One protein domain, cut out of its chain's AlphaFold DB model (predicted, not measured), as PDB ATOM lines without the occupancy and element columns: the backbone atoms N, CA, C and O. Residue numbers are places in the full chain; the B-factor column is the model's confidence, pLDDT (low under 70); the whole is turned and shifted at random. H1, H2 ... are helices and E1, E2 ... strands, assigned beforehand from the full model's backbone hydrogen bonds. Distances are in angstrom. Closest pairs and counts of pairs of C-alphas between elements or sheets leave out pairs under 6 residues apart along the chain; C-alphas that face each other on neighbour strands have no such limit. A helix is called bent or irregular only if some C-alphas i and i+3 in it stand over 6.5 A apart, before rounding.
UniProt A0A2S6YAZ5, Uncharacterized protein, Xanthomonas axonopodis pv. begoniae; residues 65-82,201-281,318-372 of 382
ATOM      1  N   VAL A  65      35.729  13.449 259.443       84.00
ATOM      2  CA  VAL A  65      35.674  14.066 258.119       84.00
ATOM      3  C   VAL A  65      36.763  13.485 257.225       84.00
ATOM      4  O   VAL A  65      36.466  12.943 256.169       84.00
ATOM      5  N   ARG A  66      38.014  13.506 257.693       83.19
ATOM      6  CA  ARG A  66      39.154  12.965 256.946       83.19
ATOM      7  C   ARG A  66      38.991  11.474 256.628       83.19
ATOM      8  O   ARG A  66      39.322  11.057 255.522       83.19
ATOM      9  N   PHE A  67      38.476  10.686 257.571       88.81
ATOM     10  CA  PHE A  67      38.152   9.276 257.363       88.81
ATOM     11  C   PHE A  67      37.101   9.098 256.264       88.81
ATOM     12  O   PHE A  67      37.321   8.320 255.344       88.81
ATOM     13  N   GLU A  68      35.982   9.823 256.336       90.81
ATOM     14  CA  GLU A  68      34.889   9.737 255.365       90.81
ATOM     15  C   GLU A  68      35.354  10.139 253.963       90.81
ATOM     16  O   GLU A  68      35.085   9.420 253.001       90.81
ATOM     17  N   SER A  69      36.116  11.231 253.853       84.38
ATOM     18  CA  SER A  69      36.758  11.662 252.609       84.38
ATOM     19  C   SER A  69      37.662  10.578 252.028       84.38
ATOM     20  O   SER A  69      37.606  10.299 250.831       84.38
ATOM     21  N   TYR A  70      38.505   9.973 252.869       84.44
ATOM     22  CA  TYR A  70      39.458   8.956 252.440       84.44
ATOM     23  C   TYR A  70      38.739   7.673 252.017       84.44
ATOM     24  O   TYR A  70      39.005   7.161 250.937       84.44
ATOM     25  N   LEU A  71      37.765   7.203 252.801       91.56
ATOM     26  CA  LEU A  71      36.926   6.051 252.465       91.56
ATOM     27  C   LEU A  71      36.197   6.248 251.130       91.56
ATOM     28  O   LEU A  71      36.224   5.354 250.288       91.56
ATOM     29  N   ALA A  72      35.564   7.408 250.933       90.25
ATOM     30  CA  ALA A  72      34.872   7.724 249.689       90.25
ATOM     31  C   ALA A  72      35.832   7.670 248.501       90.25
ATOM     32  O   ALA A  72      35.534   7.011 247.511       90.25
ATOM     33  N   ALA A  73      37.007   8.289 248.628       83.81
ATOM     34  CA  ALA A  73      38.008   8.251 247.578       83.81
ATOM     35  C   ALA A  73      38.437   6.809 247.265       83.81
ATOM     36  O   ALA A  73      38.339   6.404 246.118       83.81
ATOM     37  N   LEU A  74      38.797   5.992 248.260       87.25
ATOM     38  CA  LEU A  74      39.200   4.595 248.027       87.25
ATOM     39  C   LEU A  74      38.148   3.804 247.231       87.25
ATOM     40  O   LEU A  74      38.498   3.090 246.298       87.25
ATOM     41  N   VAL A  75      36.863   3.969 247.557       92.25
ATOM     42  CA  VAL A  75      35.761   3.271 246.870       92.25
ATOM     43  C   VAL A  75      35.513   3.812 245.462       92.25
ATOM     44  O   VAL A  75      35.170   3.045 244.568       92.25
ATOM     45  N   LEU A  76      35.661   5.119 245.239       87.25
ATOM     46  CA  LEU A  76      35.520   5.704 243.901       87.25
ATOM     47  C   LEU A  76      36.668   5.299 242.965       87.25
ATOM     48  O   LEU A  76      36.467   5.226 241.756       87.25
ATOM     49  N   LEU A  77      37.852   5.051 243.525       81.81
ATOM     50  CA  LEU A  77      39.078   4.721 242.795       81.81
ATOM     51  C   LEU A  77      39.175   3.234 242.479       81.81
ATOM     52  O   LEU A  77      39.568   2.852 241.381       81.81
ATOM     53  N   ASP A  78      38.779   2.403 243.434       89.81
ATOM     54  CA  ASP A  78      38.661   0.965 243.271       89.81
ATOM     55  C   ASP A  78      37.250   0.534 243.691       89.81
ATOM     56  O   ASP A  78      37.015   0.155 244.844       89.81
ATOM     57  N   PRO A  79      36.277   0.590 242.763       93.88
ATOM     58  CA  PRO A  79      34.899   0.244 243.068       93.88
ATOM     59  C   PRO A  79      34.688  -1.269 243.177       93.88
ATOM     60  O   PRO A  79      33.580  -1.703 243.503       93.88
ATOM     61  N   SER A  80      35.715  -2.096 242.928       96.38
ATOM     62  CA  SER A  80      35.596  -3.558 242.920       96.38
ATOM     63  C   SER A  80      34.875  -4.148 244.146       96.38
ATOM     64  O   SER A  80      34.069  -5.063 243.946       96.38
ATOM     65  N   PRO A  81      35.011  -3.612 245.381       97.25
ATOM     66  CA  PRO A  81      34.307  -4.156 246.539       97.25
ATOM     67  C   PRO A  81      32.795  -3.906 246.525       97.25
ATOM     68  O   PRO A  81      32.058  -4.637 247.186       97.25
ATOM     69  N   VAL A  82      32.321  -2.886 245.805       98.31
ATOM     70  CA  VAL A  82      30.895  -2.521 245.733       98.31
ATOM     71  C   VAL A  82      30.231  -2.947 244.421       98.31
ATOM     72  O   VAL A  82      29.004  -3.051 244.360       98.31
ATOM     73  N   SER A 201       8.189  13.590 259.927       81.00
ATOM     74  CA  SER A 201       8.952  13.916 261.138       81.00
ATOM     75  C   SER A 201      10.411  14.305 260.876       81.00
ATOM     76  O   SER A 201      10.945  15.098 261.645       81.00
ATOM     77  N   LEU A 202      11.038  13.801 259.806       79.25
ATOM     78  CA  LEU A 202      12.445  14.065 259.473       79.25
ATOM     79  C   LEU A 202      12.625  14.989 258.260       79.25
ATOM     80  O   LEU A 202      13.663  15.638 258.126       79.25
ATOM     81  N   PHE A 203      11.636  15.044 257.362       83.56
ATOM     82  CA  PHE A 203      11.747  15.746 256.078       83.56
ATOM     83  C   PHE A 203      10.952  17.051 255.985       83.56
ATOM     84  O   PHE A 203      11.167  17.804 255.030       83.56
ATOM     85  N   ASP A 204      10.094  17.357 256.962       81.69
ATOM     86  CA  ASP A 204       9.462  18.671 257.091       81.69
ATOM     87  C   ASP A 204      10.542  19.762 257.255       81.69
ATOM     88  O   ASP A 204      11.482  19.624 258.043       81.69
ATOM     89  N   SER A 205      10.427  20.859 256.501       74.31
ATOM     90  CA  SER A 205      11.362  21.994 256.535       74.31
ATOM     91  C   SER A 205      11.499  22.612 257.934       74.31
ATOM     92  O   SER A 205      12.549  23.169 258.274       74.31
ATOM     93  N   ASN A 206      10.480  22.462 258.778       72.25
ATOM     94  CA  ASN A 206      10.490  22.913 260.164       72.25
ATOM     95  C   ASN A 206      11.181  21.938 261.126       72.25
ATOM     96  O   ASN A 206      11.475  22.324 262.252       72.25
ATOM     97  N   ARG A 207      11.479  20.704 260.694       69.88
ATOM     98  CA  ARG A 207      12.014  19.621 261.543       69.88
ATOM     99  C   ARG A 207      13.322  19.005 261.051       69.88
ATOM    100  O   ARG A 207      13.957  18.247 261.770       69.88
ATOM    101  N   ARG A 208      13.782  19.366 259.852       71.06
ATOM    102  CA  ARG A 208      14.964  18.774 259.196       71.06
ATOM    103  C   ARG A 208      16.318  19.091 259.861       71.06
ATOM    104  O   ARG A 208      17.358  18.734 259.309       71.06
ATOM    105  N   GLY A 209      16.329  19.793 261.000       75.38
ATOM    106  CA  GLY A 209      17.535  20.116 261.783       75.38
ATOM    107  C   GLY A 209      18.579  20.970 261.051       75.38
ATOM    108  O   GLY A 209      19.737  21.031 261.462       75.38
ATOM    109  N   ARG A 210      18.196  21.603 259.936       81.31
ATOM    110  CA  ARG A 210      19.076  22.415 259.089       81.31
ATOM    111  C   ARG A 210      18.395  23.713 258.686       81.31
ATOM    112  O   ARG A 210      17.179  23.735 258.478       81.31
ATOM    113  N   ARG A 211      19.196  24.746 258.451       81.12
ATOM    114  CA  ARG A 211      18.784  25.970 257.758       81.12
ATOM    115  C   ARG A 211      19.723  26.254 256.595       81.12
ATOM    116  O   ARG A 211      20.863  25.785 256.589       81.12
ATOM    117  N   LYS A 212      19.227  26.985 255.597       82.56
ATOM    118  CA  LYS A 212      20.100  27.547 254.565       82.56
ATOM    119  C   LYS A 212      20.943  28.648 255.199       82.56
ATOM    120  O   LYS A 212      20.439  29.380 256.047       82.56
ATOM    121  N   ARG A 213      22.206  28.743 254.806       75.19
ATOM    122  CA  ARG A 213      23.074  29.849 255.208       75.19
ATOM    123  C   ARG A 213      22.680  31.110 254.447       75.19
ATOM    124  O   ARG A 213      22.358  31.042 253.263       75.19
ATOM    125  N   ASP A 214      22.786  32.259 255.108       75.50
ATOM    126  CA  ASP A 214      22.496  33.560 254.489       75.50
ATOM    127  C   ASP A 214      23.518  33.936 253.404       75.50
ATOM    128  O   ASP A 214      23.227  34.725 252.505       75.50
ATOM    129  N   LYS A 215      24.733  33.375 253.480       69.31
ATOM    130  CA  LYS A 215      25.798  33.549 252.487       69.31
ATOM    131  C   LYS A 215      26.432  32.202 252.166       69.31
ATOM    132  O   LYS A 215      26.883  31.504 253.073       69.31
ATOM    133  N   ILE A 216      26.498  31.875 250.877       64.62
ATOM    134  CA  ILE A 216      27.258  30.725 250.384       64.62
ATOM    135  C   ILE A 216      28.741  31.101 250.460       64.62
ATOM    136  O   ILE A 216      29.196  32.011 249.766       64.62
ATOM    137  N   ASP A 217      29.489  30.435 251.338       58.28
ATOM    138  CA  ASP A 217      30.946  30.545 251.365       58.28
ATOM    139  C   ASP A 217      31.515  29.650 250.259       58.28
ATOM    140  O   ASP A 217      31.455  28.426 250.351       58.28
ATOM    141  N   ASN A 218      32.050  30.263 249.201       55.62
ATOM    142  CA  ASN A 218      32.627  29.548 248.057       55.62
ATOM    143  C   ASN A 218      34.022  28.958 248.349       55.62
ATOM    144  O   ASN A 218      34.656  28.416 247.443       55.62
ATOM    145  N   ARG A 219      34.543  29.073 249.579       55.28
ATOM    146  CA  ARG A 219      35.827  28.462 249.951       55.28
ATOM    147  C   ARG A 219      35.705  26.931 250.063       55.28
ATOM    148  O   ARG A 219      34.693  26.444 250.566       55.28
ATOM    149  N   PRO A 220      36.749  26.165 249.675       49.62
ATOM    150  CA  PRO A 220      36.838  24.731 249.938       49.62
ATOM    151  C   PRO A 220      36.611  24.453 251.424       49.62
ATOM    152  O   PRO A 220      37.348  24.949 252.277       49.62
ATOM    153  N   TYR A 221      35.565  23.700 251.743       50.09
ATOM    154  CA  TYR A 221      35.153  23.504 253.126       50.09
ATOM    155  C   TYR A 221      35.740  22.214 253.717       50.09
ATOM    156  O   TYR A 221      36.000  21.242 253.009       50.09
ATOM    157  N   THR A 222      35.926  22.204 255.039       49.81
ATOM    158  CA  THR A 222      36.636  21.149 255.791       49.81
ATOM    159  C   THR A 222      35.709  20.196 256.557       49.81
ATOM    160  O   THR A 222      36.148  19.534 257.493       49.81
ATOM    161  N   THR A 223      34.417  20.107 256.196       47.22
ATOM    162  CA  THR A 223      33.439  19.263 256.920       47.22
ATOM    163  C   THR A 223      32.942  18.014 256.186       47.22
ATOM    164  O   THR A 223      32.644  17.045 256.864       47.22
ATOM    165  N   VAL A 224      32.897  17.970 254.851       55.56
ATOM    166  CA  VAL A 224      32.713  16.753 254.015       55.56
ATOM    167  C   VAL A 224      33.286  17.021 252.610       55.56
ATOM    168  O   VAL A 224      33.681  18.154 252.335       55.56
ATOM    169  N   GLY A 225      33.362  16.022 251.725       57.38
ATOM    170  CA  GLY A 225      34.051  16.149 250.432       57.38
ATOM    171  C   GLY A 225      35.485  15.636 250.490       57.38
ATOM    172  O   GLY A 225      35.994  15.321 251.564       57.38
ATOM    173  N   ILE A 226      36.163  15.529 249.354       58.12
ATOM    174  CA  ILE A 226      37.540  15.027 249.303       58.12
ATOM    175  C   ILE A 226      38.506  16.163 249.668       58.12
ATOM    176  O   ILE A 226      38.746  17.073 248.885       58.12
ATOM    177  N   GLN A 227      39.013  16.154 250.907       52.53
ATOM    178  CA  GLN A 227      39.636  17.346 251.511       52.53
ATOM    179  C   GLN A 227      41.160  17.423 251.446       52.53
ATOM    180  O   GLN A 227      41.716  18.505 251.628       52.53
ATOM    181  N   HIS A 228      41.863  16.315 251.208       55.19
ATOM    182  CA  HIS A 228      43.323  16.303 251.299       55.19
ATOM    183  C   HIS A 228      43.979  15.560 250.135       55.19
ATOM    184  O   HIS A 228      44.147  14.340 250.165       55.19
ATOM    185  N   ARG A 229      44.479  16.337 249.161       50.59
ATOM    186  CA  ARG A 229      45.379  15.866 248.092       50.59
ATOM    187  C   ARG A 229      46.575  15.076 248.637       50.59
ATOM    188  O   ARG A 229      47.008  14.138 247.991       50.59
ATOM    189  N   SER A 230      47.100  15.411 249.821       49.09
ATOM    190  CA  SER A 230      48.252  14.728 250.438       49.09
ATOM    191  C   SER A 230      47.947  13.325 250.970       49.09
ATOM    192  O   SER A 230      48.827  12.467 250.973       49.09
ATOM    193  N   ASP A 231      46.717  13.081 251.425       49.47
ATOM    194  CA  ASP A 231      46.307  11.763 251.926       49.47
ATOM    195  C   ASP A 231      46.083  10.797 250.768       49.47
ATOM    196  O   ASP A 231      46.450   9.627 250.831       49.47
ATOM    197  N   LEU A 232      45.586  11.339 249.659       49.94
ATOM    198  CA  LEU A 232      45.451  10.651 248.385       49.94
ATOM    199  C   LEU A 232      46.780  10.504 247.651       49.94
ATOM    200  O   LEU A 232      47.035   9.450 247.088       49.94
ATOM    201  N   ALA A 233      47.689  11.476 247.749       47.91
ATOM    202  CA  ALA A 233      49.061  11.334 247.270       47.91
ATOM    203  C   ALA A 233      49.815  10.218 248.009       47.91
ATOM    204  O   ALA A 233      50.742   9.658 247.443       47.91
ATOM    205  N   ARG A 234      49.425   9.841 249.238       47.59
ATOM    206  CA  ARG A 234      49.937   8.617 249.887       47.59
ATOM    207  C   ARG A 234      49.296   7.340 249.347       47.59
ATOM    208  O   ARG A 234      50.013   6.357 249.200       47.59
ATOM    209  N   ALA A 235      48.003   7.358 249.025       48.44
ATOM    210  CA  ALA A 235      47.318   6.225 248.394       48.44
ATOM    211  C   ALA A 235      47.753   5.998 246.928       48.44
ATOM    212  O   ALA A 235      47.788   4.864 246.464       48.44
ATOM    213  N   HIS A 236      48.128   7.067 246.216       51.81
ATOM    214  CA  HIS A 236      48.262   7.091 244.754       51.81
ATOM    215  C   HIS A 236      49.518   7.798 244.235       51.81
ATOM    216  O   HIS A 236      49.535   8.239 243.089       51.81
ATOM    217  N   ALA A 237      50.600   7.876 245.015       41.09
ATOM    218  CA  ALA A 237      51.845   8.564 244.636       41.09
ATOM    219  C   ALA A 237      52.510   8.104 243.314       41.09
ATOM    220  O   ALA A 237      53.619   8.552 243.029       41.09
ATOM    221  N   ARG A 238      51.927   7.185 242.528       40.81
ATOM    222  CA  ARG A 238      52.568   6.641 241.324       40.81
ATOM    223  C   ARG A 238      51.707   6.429 240.076       40.81
ATOM    224  O   ARG A 238      52.327   6.102 239.073       40.81
ATOM    225  N   THR A 239      50.376   6.568 240.065       42.12
ATOM    226  CA  THR A 239      49.620   5.889 238.982       42.12
ATOM    227  C   THR A 239      48.627   6.667 238.125       42.12
ATOM    228  O   THR A 239      48.396   6.175 237.028       42.12
ATOM    229  N   ASP A 240      48.081   7.836 238.492       44.38
ATOM    230  CA  ASP A 240      47.093   8.467 237.590       44.38
ATOM    231  C   ASP A 240      46.886   9.991 237.790       44.38
ATOM    232  O   ASP A 240      46.540  10.427 238.891       44.38
ATOM    233  N   PRO A 241      47.094  10.831 236.758       48.41
ATOM    234  CA  PRO A 241      46.748  12.255 236.761       48.41
ATOM    235  C   PRO A 241      45.239  12.563 236.719       48.41
ATOM    236  O   PRO A 241      44.839  13.584 237.280       48.41
ATOM    237  N   GLU A 242      44.395  11.715 236.115       46.94
ATOM    238  CA  GLU A 242      42.931  11.924 236.065       46.94
ATOM    239  C   GLU A 242      42.295  11.810 237.459       46.94
ATOM    240  O   GLU A 242      41.299  12.470 237.784       46.94
ATOM    241  N   LEU A 243      42.944  11.048 238.342       45.81
ATOM    242  CA  LEU A 243      42.626  10.984 239.761       45.81
ATOM    243  C   LEU A 243      42.639  12.360 240.424       45.81
ATOM    244  O   LEU A 243      41.726  12.687 241.168       45.81
ATOM    245  N   ALA A 244      43.659  13.183 240.169       45.66
ATOM    246  CA  ALA A 244      43.816  14.467 240.850       45.66
ATOM    247  C   ALA A 244      42.642  15.423 240.566       45.66
ATOM    248  O   ALA A 244      42.292  16.226 241.427       45.66
ATOM    249  N   THR A 245      42.016  15.288 239.394       50.75
ATOM    250  CA  THR A 245      40.847  16.060 238.956       50.75
ATOM    251  C   THR A 245      39.517  15.595 239.561       50.75
ATOM    252  O   THR A 245      38.677  16.439 239.860       50.75
ATOM    253  N   LEU A 246      39.322  14.293 239.823       48.34
ATOM    254  CA  LEU A 246      38.126  13.765 240.518       48.34
ATOM    255  C   LEU A 246      38.080  14.123 242.015       48.34
ATOM    256  O   LEU A 246      37.058  13.939 242.674       48.34
ATOM    257  N   LEU A 247      39.208  14.584 242.555       49.50
ATOM    258  CA  LEU A 247      39.455  14.812 243.978       49.50
ATOM    259  C   LEU A 247      39.529  16.314 244.313       49.50
ATOM    260  O   LEU A 247      39.947  16.674 245.416       49.50
ATOM    261  N   GLU A 248      39.163  17.191 243.370       51.91
ATOM    262  CA  GLU A 248      39.076  18.629 243.620       51.91
ATOM    263  C   GLU A 248      37.955  18.930 244.628       51.91
ATOM    264  O   GLU A 248      36.846  18.408 244.499       51.91
ATOM    265  N   PRO A 249      38.196  19.787 245.634       51.25
ATOM    266  CA  PRO A 249      37.142  20.229 246.536       51.25
ATOM    267  C   PRO A 249      35.956  20.825 245.761       51.25
ATOM    268  O   PRO A 249      36.129  21.710 244.921       51.25
ATOM    269  N   HIS A 250      34.736  20.368 246.055       52.00
ATOM    270  CA  HIS A 250      33.516  20.845 245.397       52.00
ATOM    271  C   HIS A 250      32.578  21.567 246.384       52.00
ATOM    272  O   HIS A 250      32.385  21.101 247.508       52.00
ATOM    273  N   PRO A 251      31.961  22.699 245.990       49.47
ATOM    274  CA  PRO A 251      31.249  23.586 246.918       49.47
ATOM    275  C   PRO A 251      29.807  23.163 247.270       49.47
ATOM    276  O   PRO A 251      29.147  23.837 248.058       49.47
ATOM    277  N   ARG A 252      29.263  22.088 246.683       52.84
ATOM    278  CA  ARG A 252      27.817  22.053 246.401       52.84
ATOM    279  C   ARG A 252      26.871  21.780 247.580       52.84
ATOM    280  O   ARG A 252      25.730  22.205 247.482       52.84
ATOM    281  N   ALA A 253      27.282  21.145 248.682       51.19
ATOM    282  CA  ALA A 253      26.435  21.118 249.895       51.19
ATOM    283  C   ALA A 253      27.095  21.691 251.144       51.19
ATOM    284  O   ALA A 253      26.400  22.179 252.034       51.19
ATOM    285  N   VAL A 254      28.424  21.713 251.191       54.84
ATOM    286  CA  VAL A 254      29.155  22.163 252.377       54.84
ATOM    287  C   VAL A 254      28.987  23.664 252.654       54.84
ATOM    288  O   VAL A 254      29.096  24.102 253.800       54.84
ATOM    289  N   GLY A 255      28.657  24.441 251.616       58.88
ATOM    290  CA  GLY A 255      28.394  25.876 251.711       58.88
ATOM    291  C   GLY A 255      26.917  26.273 251.819       58.88
ATOM    292  O   GLY A 255      26.648  27.430 252.131       58.88
ATOM    293  N   GLU A 256      25.954  25.373 251.571       73.50
ATOM    294  CA  GLU A 256      24.531  25.760 251.513       73.50
ATOM    295  C   GLU A 256      23.835  25.656 252.874       73.50
ATOM    296  O   GLU A 256      23.008  26.505 253.214       73.50
ATOM    297  N   PHE A 257      24.163  24.631 253.667       79.50
ATOM    298  CA  PHE A 257      23.442  24.326 254.901       79.50
ATOM    299  C   PHE A 257      24.316  24.464 256.146       79.50
ATOM    300  O   PHE A 257      25.533  24.277 256.130       79.50
ATOM    301  N   GLU A 258      23.661  24.766 257.261       79.12
ATOM    302  CA  GLU A 258      24.216  24.621 258.601       79.12
ATOM    303  C   GLU A 258      23.179  24.021 259.544       79.12
ATOM    304  O   GLU A 258      21.973  24.036 259.266       79.12
ATOM    305  N   ARG A 259      23.664  23.464 260.656       77.50
ATOM    306  CA  ARG A 259      22.794  22.946 261.707       77.50
ATOM    307  C   ARG A 259      21.965  24.082 262.270       77.50
ATOM    308  O   ARG A 259      22.494  25.132 262.628       77.50
ATOM    309  N   ASP A 260      20.668  23.845 262.364       76.75
ATOM    310  CA  ASP A 260      19.785  24.773 263.045       76.75
ATOM    311  C   ASP A 260      19.799  24.446 264.542       76.75
ATOM    312  O   ASP A 260      19.158  23.494 264.973       76.75
ATOM    313  N   GLY A 261      20.566  25.211 265.324       63.78
ATOM    314  CA  GLY A 261      20.698  25.009 266.773       63.78
ATOM    315  C   GLY A 261      19.429  25.307 267.582       63.78
ATOM    316  O   GLY A 261      19.431  25.090 268.789       63.78
ATOM    317  N   VAL A 262      18.367  25.815 266.942       56.06
ATOM    318  CA  VAL A 262      17.075  26.140 267.577       56.06
ATOM    319  C   VAL A 262      16.015  25.077 267.273       56.06
ATOM    320  O   VAL A 262      15.089  24.881 268.057       56.06
ATOM    321  N   LYS A 263      16.131  24.369 266.142       58.31
ATOM    322  CA  LYS A 263      15.196  23.297 265.790       58.31
ATOM    323  C   LYS A 263      15.603  22.013 266.491       58.31
ATOM    324  O   LYS A 263      16.637  21.432 266.170       58.31
ATOM    325  N   ASN A 264      14.742  21.556 267.397       49.56
ATOM    326  CA  ASN A 264      14.858  20.248 268.023       49.56
ATOM    327  C   ASN A 264      14.988  19.188 266.925       49.56
ATOM    328  O   ASN A 264      14.053  18.946 266.156       49.56
ATOM    329  N   LEU A 265      16.158  18.554 266.856       54.19
ATOM    330  CA  LEU A 265      16.210  17.188 266.361       54.19
ATOM    331  C   LEU A 265      15.211  16.379 267.212       54.19
ATOM    332  O   LEU A 265      15.045  16.705 268.390       54.19
ATOM    333  N   PRO A 266      14.493  15.402 266.640       54.69
ATOM    334  CA  PRO A 266      13.533  14.617 267.413       54.69
ATOM    335  C   PRO A 266      14.196  14.032 268.674       54.69
ATOM    336  O   PRO A 266      15.400  13.798 268.676       54.69
ATOM    337  N   ASP A 267      13.440  13.848 269.762       45.78
ATOM    338  CA  ASP A 267      13.972  13.512 271.103       45.78
ATOM    339  C   ASP A 267      14.804  12.208 271.155       45.78
ATOM    340  O   ASP A 267      15.520  11.950 272.124       45.78
ATOM    341  N   ASP A 268      14.728  11.383 270.109       45.88
ATOM    342  CA  ASP A 268      15.483  10.145 269.900       45.88
ATOM    343  C   ASP A 268      16.799  10.336 269.121       45.88
ATOM    344  O   ASP A 268      17.562   9.384 268.930       45.88
ATOM    345  N   ALA A 269      17.088  11.562 268.684       48.31
ATOM    346  CA  ALA A 269      18.310  11.931 268.001       48.31
ATOM    347  C   ALA A 269      19.507  11.664 268.930       48.31
ATOM    348  O   ALA A 269      19.617  12.269 270.003       48.31
ATOM    349  N   PRO A 270      20.417  10.740 268.579       47.91
ATOM    350  CA  PRO A 270      21.437  10.314 269.521       47.91
ATOM    351  C   PRO A 270      22.341  11.484 269.908       47.91
ATOM    352  O   PRO A 270      22.779  12.260 269.055       47.91
ATOM    353  N   ARG A 271      22.702  11.563 271.198       49.34
ATOM    354  CA  ARG A 271      23.590  12.592 271.790       49.34
ATOM    355  C   ARG A 271      24.919  12.798 271.034       49.34
ATOM    356  O   ARG A 271      25.607  13.787 271.254       49.34
ATOM    357  N   ARG A 272      25.292  11.861 270.155       58.28
ATOM    358  CA  ARG A 272      26.521  11.844 269.351       58.28
ATOM    359  C   ARG A 272      26.422  12.550 268.005       58.28
ATOM    360  O   ARG A 272      27.464  12.695 267.366       58.28
ATOM    361  N   ILE A 273      25.241  13.000 267.574       63.09
ATOM    362  CA  ILE A 273      25.090  13.796 266.342       63.09
ATOM    363  C   ILE A 273      26.065  14.970 266.350       63.09
ATOM    364  O   ILE A 273      26.698  15.277 265.347       63.09
ATOM    365  N   ASP A 274      26.257  15.588 267.503       67.94
ATOM    366  CA  ASP A 274      27.186  16.682 267.761       67.94
ATOM    367  C   ASP A 274      28.659  16.405 267.440       67.94
ATOM    368  O   ASP A 274      29.418  17.347 267.220       67.94
ATOM    369  N   GLU A 275      29.065  15.140 267.385       75.62
ATOM    370  CA  GLU A 275      30.425  14.725 267.036       75.62
ATOM    371  C   GLU A 275      30.516  14.075 265.650       75.62
ATOM    372  O   GLU A 275      31.593  13.632 265.254       75.62
ATOM    373  N   GLN A 276      29.409  14.003 264.903       81.94
ATOM    374  CA  GLN A 276      29.412  13.503 263.528       81.94
ATOM    375  C   GLN A 276      29.621  14.639 262.520       81.94
ATOM    376  O   GLN A 276      29.090  15.740 262.716       81.94
ATOM    377  N   PRO A 277      30.322  14.377 261.401       84.19
ATOM    378  CA  PRO A 277      30.346  15.286 260.265       84.19
ATOM    379  C   PRO A 277      28.935  15.658 259.800       84.19
ATOM    380  O   PRO A 277      28.024  14.826 259.772       84.19
ATOM    381  N   PHE A 278      28.760  16.925 259.431       83.25
ATOM    382  CA  PHE A 278      27.502  17.470 258.932       83.25
ATOM    383  C   PHE A 278      27.736  18.156 257.595       83.25
ATOM    384  O   PHE A 278      28.646  18.982 257.469       83.25
ATOM    385  N   ALA A 279      26.876  17.836 256.637       81.50
ATOM    386  CA  ALA A 279      26.841  18.484 255.341       81.50
ATOM    387  C   ALA A 279      25.493  19.170 255.151       81.50
ATOM    388  O   ALA A 279      25.418  20.384 254.994       81.50
ATOM    389  N   ALA A 280      24.420  18.384 255.197       80.62
ATOM    390  CA  ALA A 280      23.114  18.843 254.773       80.62
ATOM    391  C   ALA A 280      21.954  18.157 255.504       80.62
ATOM    392  O   ALA A 280      20.813  18.385 255.120       80.62
ATOM    393  N   SER A 281      22.170  17.371 256.560       84.06
ATOM    394  CA  SER A 281      21.126  16.567 257.221       84.06
ATOM    395  C   SER A 281      20.480  15.524 256.282       84.06
ATOM    396  O   SER A 281      20.983  15.228 255.197       84.06
ATOM    397  N   GLY A 318      31.055  13.834 246.256       78.62
ATOM    398  CA  GLY A 318      30.454  15.077 245.751       78.62
ATOM    399  C   GLY A 318      30.299  16.191 246.797       78.62
ATOM    400  O   GLY A 318      29.824  17.278 246.472       78.62
ATOM    401  N   GLY A 319      30.670  15.937 248.057       79.62
ATOM    402  CA  GLY A 319      30.515  16.888 249.157       79.62
ATOM    403  C   GLY A 319      29.056  17.158 249.525       79.62
ATOM    404  O   GLY A 319      28.756  18.233 250.038       79.62
ATOM    405  N   HIS A 320      28.151  16.217 249.236       82.94
ATOM    406  CA  HIS A 320      26.712  16.347 249.455       82.94
ATOM    407  C   HIS A 320      26.269  15.922 250.852       82.94
ATOM    408  O   HIS A 320      25.427  16.589 251.452       82.94
ATOM    409  N   HIS A 321      26.820  14.814 251.353       87.38
ATOM    410  CA  HIS A 321      26.415  14.210 252.622       87.38
ATOM    411  C   HIS A 321      27.590  13.639 253.397       87.38
ATOM    412  O   HIS A 321      28.609  13.286 252.807       87.38
ATOM    413  N   SER A 322      27.427  13.520 254.714       89.25
ATOM    414  CA  SER A 322      28.304  12.686 255.538       89.25
ATOM    415  C   SER A 322      27.863  11.224 255.528       89.25
ATOM    416  O   SER A 322      26.716  10.891 255.218       89.25
ATOM    417  N   PHE A 323      28.758  10.330 255.934       92.38
ATOM    418  CA  PHE A 323      28.437   8.914 256.115       92.38
ATOM    419  C   PHE A 323      27.293   8.719 257.113       92.38
ATOM    420  O   PHE A 323      26.392   7.917 256.885       92.38
ATOM    421  N   HIS A 324      27.307   9.477 258.212       89.69
ATOM    422  CA  HIS A 324      26.258   9.413 259.223       89.69
ATOM    423  C   HIS A 324      24.887   9.828 258.669       89.69
ATOM    424  O   HIS A 324      23.886   9.167 258.954       89.69
ATOM    425  N   GLU A 325      24.828  10.881 257.849       89.25
ATOM    426  CA  GLU A 325      23.590  11.304 257.184       89.25
ATOM    427  C   GLU A 325      23.058  10.212 256.243       89.25
ATOM    428  O   GLU A 325      21.855   9.942 256.229       89.25
ATOM    429  N   VAL A 326      23.952   9.532 255.516       93.81
ATOM    430  CA  VAL A 326      23.587   8.418 254.630       93.81
ATOM    431  C   VAL A 326      23.051   7.224 255.423       93.81
ATOM    432  O   VAL A 326      21.947   6.737 255.159       93.81
ATOM    433  N   MET A 327      23.794   6.764 256.431       93.88
ATOM    434  CA  MET A 327      23.433   5.566 257.196       93.88
ATOM    435  C   MET A 327      22.235   5.780 258.123       93.88
ATOM    436  O   MET A 327      21.509   4.833 258.425       93.88
ATOM    437  N   SER A 328      21.953   7.021 258.524       89.50
ATOM    438  CA  SER A 328      20.740   7.325 259.284       89.50
ATOM    439  C   SER A 328      19.467   7.143 258.457       89.50
ATOM    440  O   SER A 328      18.466   6.700 259.009       89.50
ATOM    441  N   ILE A 329      19.507   7.375 257.138       91.50
ATOM    442  CA  ILE A 329      18.405   6.978 256.245       91.50
ATOM    443  C   ILE A 329      18.387   5.461 256.042       91.50
ATOM    444  O   ILE A 329      17.314   4.863 256.041       91.50
ATOM    445  N   ALA A 330      19.549   4.809 255.927       93.94
ATOM    446  CA  ALA A 330      19.612   3.347 255.817       93.94
ATOM    447  C   ALA A 330      18.962   2.634 257.016       93.94
ATOM    448  O   ALA A 330      18.331   1.592 256.851       93.94
ATOM    449  N   ARG A 331      19.027   3.226 258.211       92.06
ATOM    450  CA  ARG A 331      18.307   2.745 259.399       92.06
ATOM    451  C   ARG A 331      16.789   2.711 259.212       92.06
ATOM    452  O   ARG A 331      16.154   1.766 259.664       92.06
ATOM    453  N   LEU A 332      16.219   3.680 258.490       91.19
ATOM    454  CA  LEU A 332      14.799   3.668 258.112       91.19
ATOM    455  C   LEU A 332      14.476   2.546 257.114       91.19
ATOM    456  O   LEU A 332      13.315   2.169 256.986       91.19
ATOM    457  N   ALA A 333      15.497   2.012 256.433       91.38
ATOM    458  CA  ALA A 333      15.447   0.869 255.522       91.38
ATOM    459  C   ALA A 333      15.688  -0.490 256.223       91.38
ATOM    460  O   ALA A 333      16.051  -1.459 255.560       91.38
ATOM    461  N   ASP A 334      15.535  -0.555 257.553       90.56
ATOM    462  CA  ASP A 334      15.807  -1.729 258.406       90.56
ATOM    463  C   ASP A 334      17.276  -2.189 258.424       90.56
ATOM    464  O   ASP A 334      17.604  -3.311 258.823       90.56
ATOM    465  N   VAL A 335      18.203  -1.311 258.032       93.00
ATOM    466  CA  VAL A 335      19.636  -1.588 258.135       93.00
ATOM    467  C   VAL A 335      20.126  -1.182 259.518       93.00
ATOM    468  O   VAL A 335      20.083  -0.015 259.900       93.00
ATOM    469  N   LYS A 336      20.616  -2.154 260.294       90.94
ATOM    470  CA  LYS A 336      21.119  -1.899 261.648       90.94
ATOM    471  C   LYS A 336      22.358  -0.999 261.598       90.94
ATOM    472  O   LYS A 336      23.454  -1.476 261.319       90.94
ATOM    473  N   TYR A 337      22.169   0.272 261.934       88.19
ATOM    474  CA  TYR A 337      23.224   1.267 262.084       88.19
ATOM    475  C   TYR A 337      23.210   1.844 263.500       88.19
ATOM    476  O   TYR A 337      22.154   2.186 264.035       88.19
ATOM    477  N   VAL A 338      24.399   1.943 264.092       84.06
ATOM    478  CA  VAL A 338      24.642   2.619 265.367       84.06
ATOM    479  C   VAL A 338      25.489   3.851 265.083       84.06
ATOM    480  O   VAL A 338      26.455   3.792 264.325       84.06
ATOM    481  N   ASP A 339      25.140   4.979 265.689       80.88
ATOM    482  CA  ASP A 339      25.825   6.244 265.458       80.88
ATOM    483  C   ASP A 339      27.331   6.157 265.766       80.88
ATOM    484  O   ASP A 339      27.763   5.859 266.886       80.88
ATOM    485  N   GLY A 340      28.141   6.439 264.742       77.06
ATOM    486  CA  GLY A 340      29.600   6.331 264.785       77.06
ATOM    487  C   GLY A 340      30.164   4.921 264.548       77.06
ATOM    488  O   GLY A 340      31.385   4.768 264.518       77.06
ATOM    489  N   ALA A 341      29.328   3.902 264.339       82.25
ATOM    490  CA  ALA A 341      29.759   2.547 263.990       82.25
ATOM    491  C   ALA A 341      30.077   2.429 262.489       82.25
ATOM    492  O   ALA A 341      29.304   1.862 261.714       82.25
ATOM    493  N   TYR A 342      31.202   3.003 262.055       90.50
ATOM    494  CA  TYR A 342      31.619   2.921 260.652       90.50
ATOM    495  C   TYR A 342      31.943   1.484 260.249       90.50
ATOM    496  O   TYR A 342      31.441   1.016 259.230       90.50
ATOM    497  N   ASP A 343      32.727   0.765 261.062       91.81
ATOM    498  CA  ASP A 343      33.168  -0.589 260.718       91.81
ATOM    499  C   ASP A 343      31.993  -1.556 260.497       91.81
ATOM    500  O   ASP A 343      31.964  -2.299 259.516       91.81
ATOM    501  N   ALA A 344      30.976  -1.521 261.361       90.31
ATOM    502  CA  ALA A 344      29.806  -2.399 261.267       90.31
ATOM    503  C   ALA A 344      29.015  -2.249 259.949       90.31
ATOM    504  O   ALA A 344      28.285  -3.168 259.550       90.31
ATOM    505  N   MET A 345      29.163  -1.104 259.280       94.25
ATOM    506  CA  MET A 345      28.503  -0.778 258.018       94.25
ATOM    507  C   MET A 345      29.336  -1.107 256.780       94.25
ATOM    508  O   MET A 345      28.776  -1.171 255.687       94.25
ATOM    509  N   LEU A 346      30.642  -1.346 256.927       96.44
ATOM    510  CA  LEU A 346      31.483  -1.716 255.793       96.44
ATOM    511  C   LEU A 346      31.174  -3.161 255.347       96.44
ATOM    512  O   LEU A 346      31.078  -4.059 256.192       96.44
ATOM    513  N   PRO A 347      31.016  -3.409 254.034       97.56
ATOM    514  CA  PRO A 347      30.774  -4.741 253.498       97.56
ATOM    515  C   PRO A 347      32.004  -5.633 253.687       97.56
ATOM    516  O   PRO A 347      33.145  -5.158 253.712       97.56
ATOM    517  N   LYS A 348      31.781  -6.945 253.793       97.88
ATOM    518  CA  LYS A 348      32.865  -7.928 253.915       97.88
ATOM    519  C   LYS A 348      33.828  -7.829 252.733       97.88
ATOM    520  O   LYS A 348      35.035  -7.898 252.953       97.88
ATOM    521  N   SER A 349      33.310  -7.623 251.523       97.69
ATOM    522  CA  SER A 349      34.125  -7.442 250.314       97.69
ATOM    523  C   SER A 349      35.148  -6.314 250.459       97.69
ATOM    524  O   SER A 349      36.293  -6.472 250.050       97.69
ATOM    525  N   PHE A 350      34.778  -5.199 251.097       97.25
ATOM    526  CA  PHE A 350      35.691  -4.084 251.345       97.25
ATOM    527  C   PHE A 350      36.683  -4.399 252.464       97.25
ATOM    528  O   PHE A 350      37.873  -4.124 252.326       97.25
ATOM    529  N   LYS A 351      36.230  -5.038 253.551       95.94
ATOM    530  CA  LYS A 351      37.098  -5.413 254.684       95.94
ATOM    531  C   LYS A 351      38.218  -6.393 254.321       95.94
ATOM    532  O   LYS A 351      39.165  -6.542 255.082       95.94
ATOM    533  N   GLN A 352      38.103  -7.073 253.184       95.00
ATOM    534  CA  GLN A 352      39.111  -8.001 252.668       95.00
ATOM    535  C   GLN A 352      40.166  -7.327 251.777       95.00
ATOM    536  O   GLN A 352      41.062  -8.004 251.280       95.00
ATOM    537  N   THR A 353      40.069  -6.015 251.560       92.00
ATOM    538  CA  THR A 353      41.014  -5.260 250.728       92.00
ATOM    539  C   THR A 353      42.192  -4.722 251.542       92.00
ATOM    540  O   THR A 353      42.069  -4.439 252.735       92.00
ATOM    541  N   ALA A 354      43.317  -4.459 250.868       88.31
ATOM    542  CA  ALA A 354      44.434  -3.710 251.452       88.31
ATOM    543  C   ALA A 354      44.024  -2.278 251.866       88.31
ATOM    544  O   ALA A 354      44.614  -1.690 252.773       88.31
ATOM    545  N   TRP A 355      42.984  -1.720 251.239       87.94
ATOM    546  CA  TRP A 355      42.432  -0.408 251.583       87.94
ATOM    547  C   TRP A 355      41.861  -0.366 252.993       87.94
ATOM    548  O   TRP A 355      42.071   0.603 253.724       87.94
ATOM    549  N   TYR A 356      41.189  -1.436 253.411       91.81
ATOM    550  CA  TYR A 356      40.680  -1.531 254.769       91.81
ATOM    551  C   TYR A 356      41.810  -1.607 255.808       91.81
ATOM    552  O   TYR A 356      41.722  -0.964 256.853       91.81
ATOM    553  N   GLU A 357      42.916  -2.293 255.507       86.25
ATOM    554  CA  GLU A 357      44.097  -2.323 256.384       86.25
ATOM    555  C   GLU A 357      44.720  -0.929 256.568       86.25
ATOM    556  O   GLU A 357      45.075  -0.543 257.686       86.25
ATOM    557  N   GLN A 358      44.787  -0.133 255.497       83.25
ATOM    558  CA  GLN A 358      45.260   1.253 255.565       83.25
ATOM    559  C   GLN A 358      44.312   2.154 256.365       83.25
ATOM    560  O   GLN A 358      44.762   2.991 257.150       83.25
ATOM    561  N   LEU A 359      42.996   1.985 256.192       86.81
ATOM    562  CA  LEU A 359      41.996   2.714 256.974       86.81
ATOM    563  C   LEU A 359      42.113   2.396 258.458       86.81
ATOM    564  O   LEU A 359      42.068   3.309 259.281       86.81
ATOM    565  N   LEU A 360      42.311   1.124 258.802       85.25
ATOM    566  CA  LEU A 360      42.585   0.725 260.172       85.25
ATOM    567  C   LEU A 360      43.799   1.493 260.713       85.25
ATOM    568  O   LEU A 360      43.717   2.056 261.809       85.25
ATOM    569  N   GLU A 361      44.907   1.545 259.965       80.31
ATOM    570  CA  GLU A 361      46.161   2.177 260.414       80.31
ATOM    571  C   GLU A 361      46.021   3.677 260.626       80.31
ATOM    572  O   GLU A 361      46.483   4.208 261.639       80.31
ATOM    573  N   GLY A 362      45.338   4.349 259.707       81.38
ATOM    574  CA  GLY A 362      45.127   5.786 259.783       81.38
ATOM    575  C   GLY A 362      44.042   6.207 260.772       81.38
ATOM    576  O   GLY A 362      44.154   7.295 261.337       81.38
ATOM    577  N   PHE A 363      43.005   5.384 260.970       87.50
ATOM    578  CA  PHE A 363      41.712   5.809 261.524       87.50
ATOM    579  C   PHE A 363      41.033   4.783 262.444       87.50
ATOM    580  O   PHE A 363      39.808   4.793 262.588       87.50
ATOM    581  N   GLY A 364      41.790   3.904 263.107       85.50
ATOM    582  CA  GLY A 364      41.212   2.951 264.064       85.50
ATOM    583  C   GLY A 364      40.373   3.605 265.176       85.50
ATOM    584  O   GLY A 364      39.391   3.022 265.620       85.50
ATOM    585  N   ASP A 365      40.690   4.839 265.575       85.31
ATOM    586  CA  ASP A 365      39.896   5.625 266.532       85.31
ATOM    587  C   ASP A 365      38.491   5.976 266.019       85.31
ATOM    588  O   ASP A 365      37.539   6.025 266.802       85.31
ATOM    589  N   VAL A 366      38.354   6.186 264.708       88.38
ATOM    590  CA  VAL A 366      37.081   6.487 264.044       88.38
ATOM    591  C   VAL A 366      36.302   5.203 263.763       88.38
ATOM    592  O   VAL A 366      35.122   5.119 264.107       88.38
ATOM    593  N   LEU A 367      36.959   4.192 263.184       86.81
ATOM    594  CA  LEU A 367      36.332   2.921 262.797       86.81
ATOM    595  C   LEU A 367      35.655   2.219 263.972       86.81
ATOM    596  O   LEU A 367      34.536   1.724 263.838       86.81
ATOM    597  N   PHE A 368      36.312   2.239 265.129       79.44
ATOM    598  CA  PHE A 368      35.888   1.534 266.333       79.44
ATOM    599  C   PHE A 368      35.171   2.446 267.334       79.44
ATOM    600  O   PHE A 368      35.152   2.186 268.536       79.44
ATOM    601  N   SER A 369      34.564   3.542 266.860       72.06
ATOM    602  CA  SER A 369      34.029   4.558 267.768       72.06
ATOM    603  C   SER A 369      32.765   4.165 268.551       72.06
ATOM    604  O   SER A 369      32.362   4.836 269.511       72.06
ATOM    605  N   GLU A 370      32.139   3.057 268.159       62.31
ATOM    606  CA  GLU A 370      30.991   2.447 268.834       62.31
ATOM    607  C   GLU A 370      31.327   1.877 270.218       62.31
ATOM    608  O   GLU A 370      30.449   1.816 271.074       62.31
ATOM    609  N   TYR A 371      32.598   1.562 270.492       51.56
ATOM    610  CA  TYR A 371      33.033   1.066 271.801       51.56
ATOM    611  C   TYR A 371      33.184   2.168 272.869       51.56
ATOM    612  O   TYR A 371      33.540   1.867 274.006       51.56
ATOM    613  N   TRP A 372      32.879   3.435 272.545       62.50
ATOM    614  CA  TRP A 372      33.042   4.589 273.454       62.50
ATOM    615  C   TRP A 372      31.725   5.248 273.940       62.50
ATOM    616  O   TRP A 372      31.688   6.481 274.026       62.50
TER     617      TRP A 372
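This is residues 65 to 82, 201 to 281 and 318 to 372 of the 382 residues of an uncharacterized protein of Xanthomonas axonopodis pv. begoniae (UniProt A0A2S6YAZ5). H1, the helix nearest the middle of the domain, runs side by side with H7 in opposite ways, with H4 crosswise to H1 and the short helices H5 and H6 near H7's two ends; H2 and H3, near H1, and the free-standing residues 237 to 242 lie toward one end of the longest axis, and a small ribbon of E1 and E2 with the long loop of residues 260 to 281 lies toward the other. The printed part has 154 residues, in the order H1, E1, H2, H3, E2, H4, H5, H6, H7; it is mostly helix, the sheet E1 - E2 is antiparallel, and under half of the residues are in named elements. It is compact, with a radius of gyration of the C-alphas of 16.4 A and spans of 48 by 36 by 25 A.

E1 is residues 210 to 212 and E2 residues 257 to 259. H1, residues 65 to 77, begins with C-alpha 65 at (35.674, 14.066, 258.119) and is 18.3 A long. H2 is residues 229 to 236, H3 241 to 246, H5 342 to 345 and H6 348 to 351. H4, residues 323 to 332, is 14.7 A long. H7, residues 354 to 367, is 15.4 A long, ends with C-alpha 367 at (36.332, 2.921, 262.797) and is irregular: C-alphas 362 and 365 are 8.5 A apart.

E1 and E2 are antiparallel at 143 degrees, with N 211 and O 258 3.0 A apart. H1 touches H7 at a shallow tilt of 18 degrees, opposite ways, the closest C-alphas being Phe 67 and Phe 363, 6.5 A. Every O i to N i+4 pair is within hydrogen-bond range in H1 and H2, but 1 of 2 in H3, 4 of 6 in H4 and 8 of 10 in H7; H5 and H6 are too short for one.

The cuts after residues 82 and 281 leave C-alpha gaps of 31.4 A and 14.9 A. The link from E1 to H2 is long. The mean pLDDT of the printed part is 73.3, with residues 215 to 255 among those under 70.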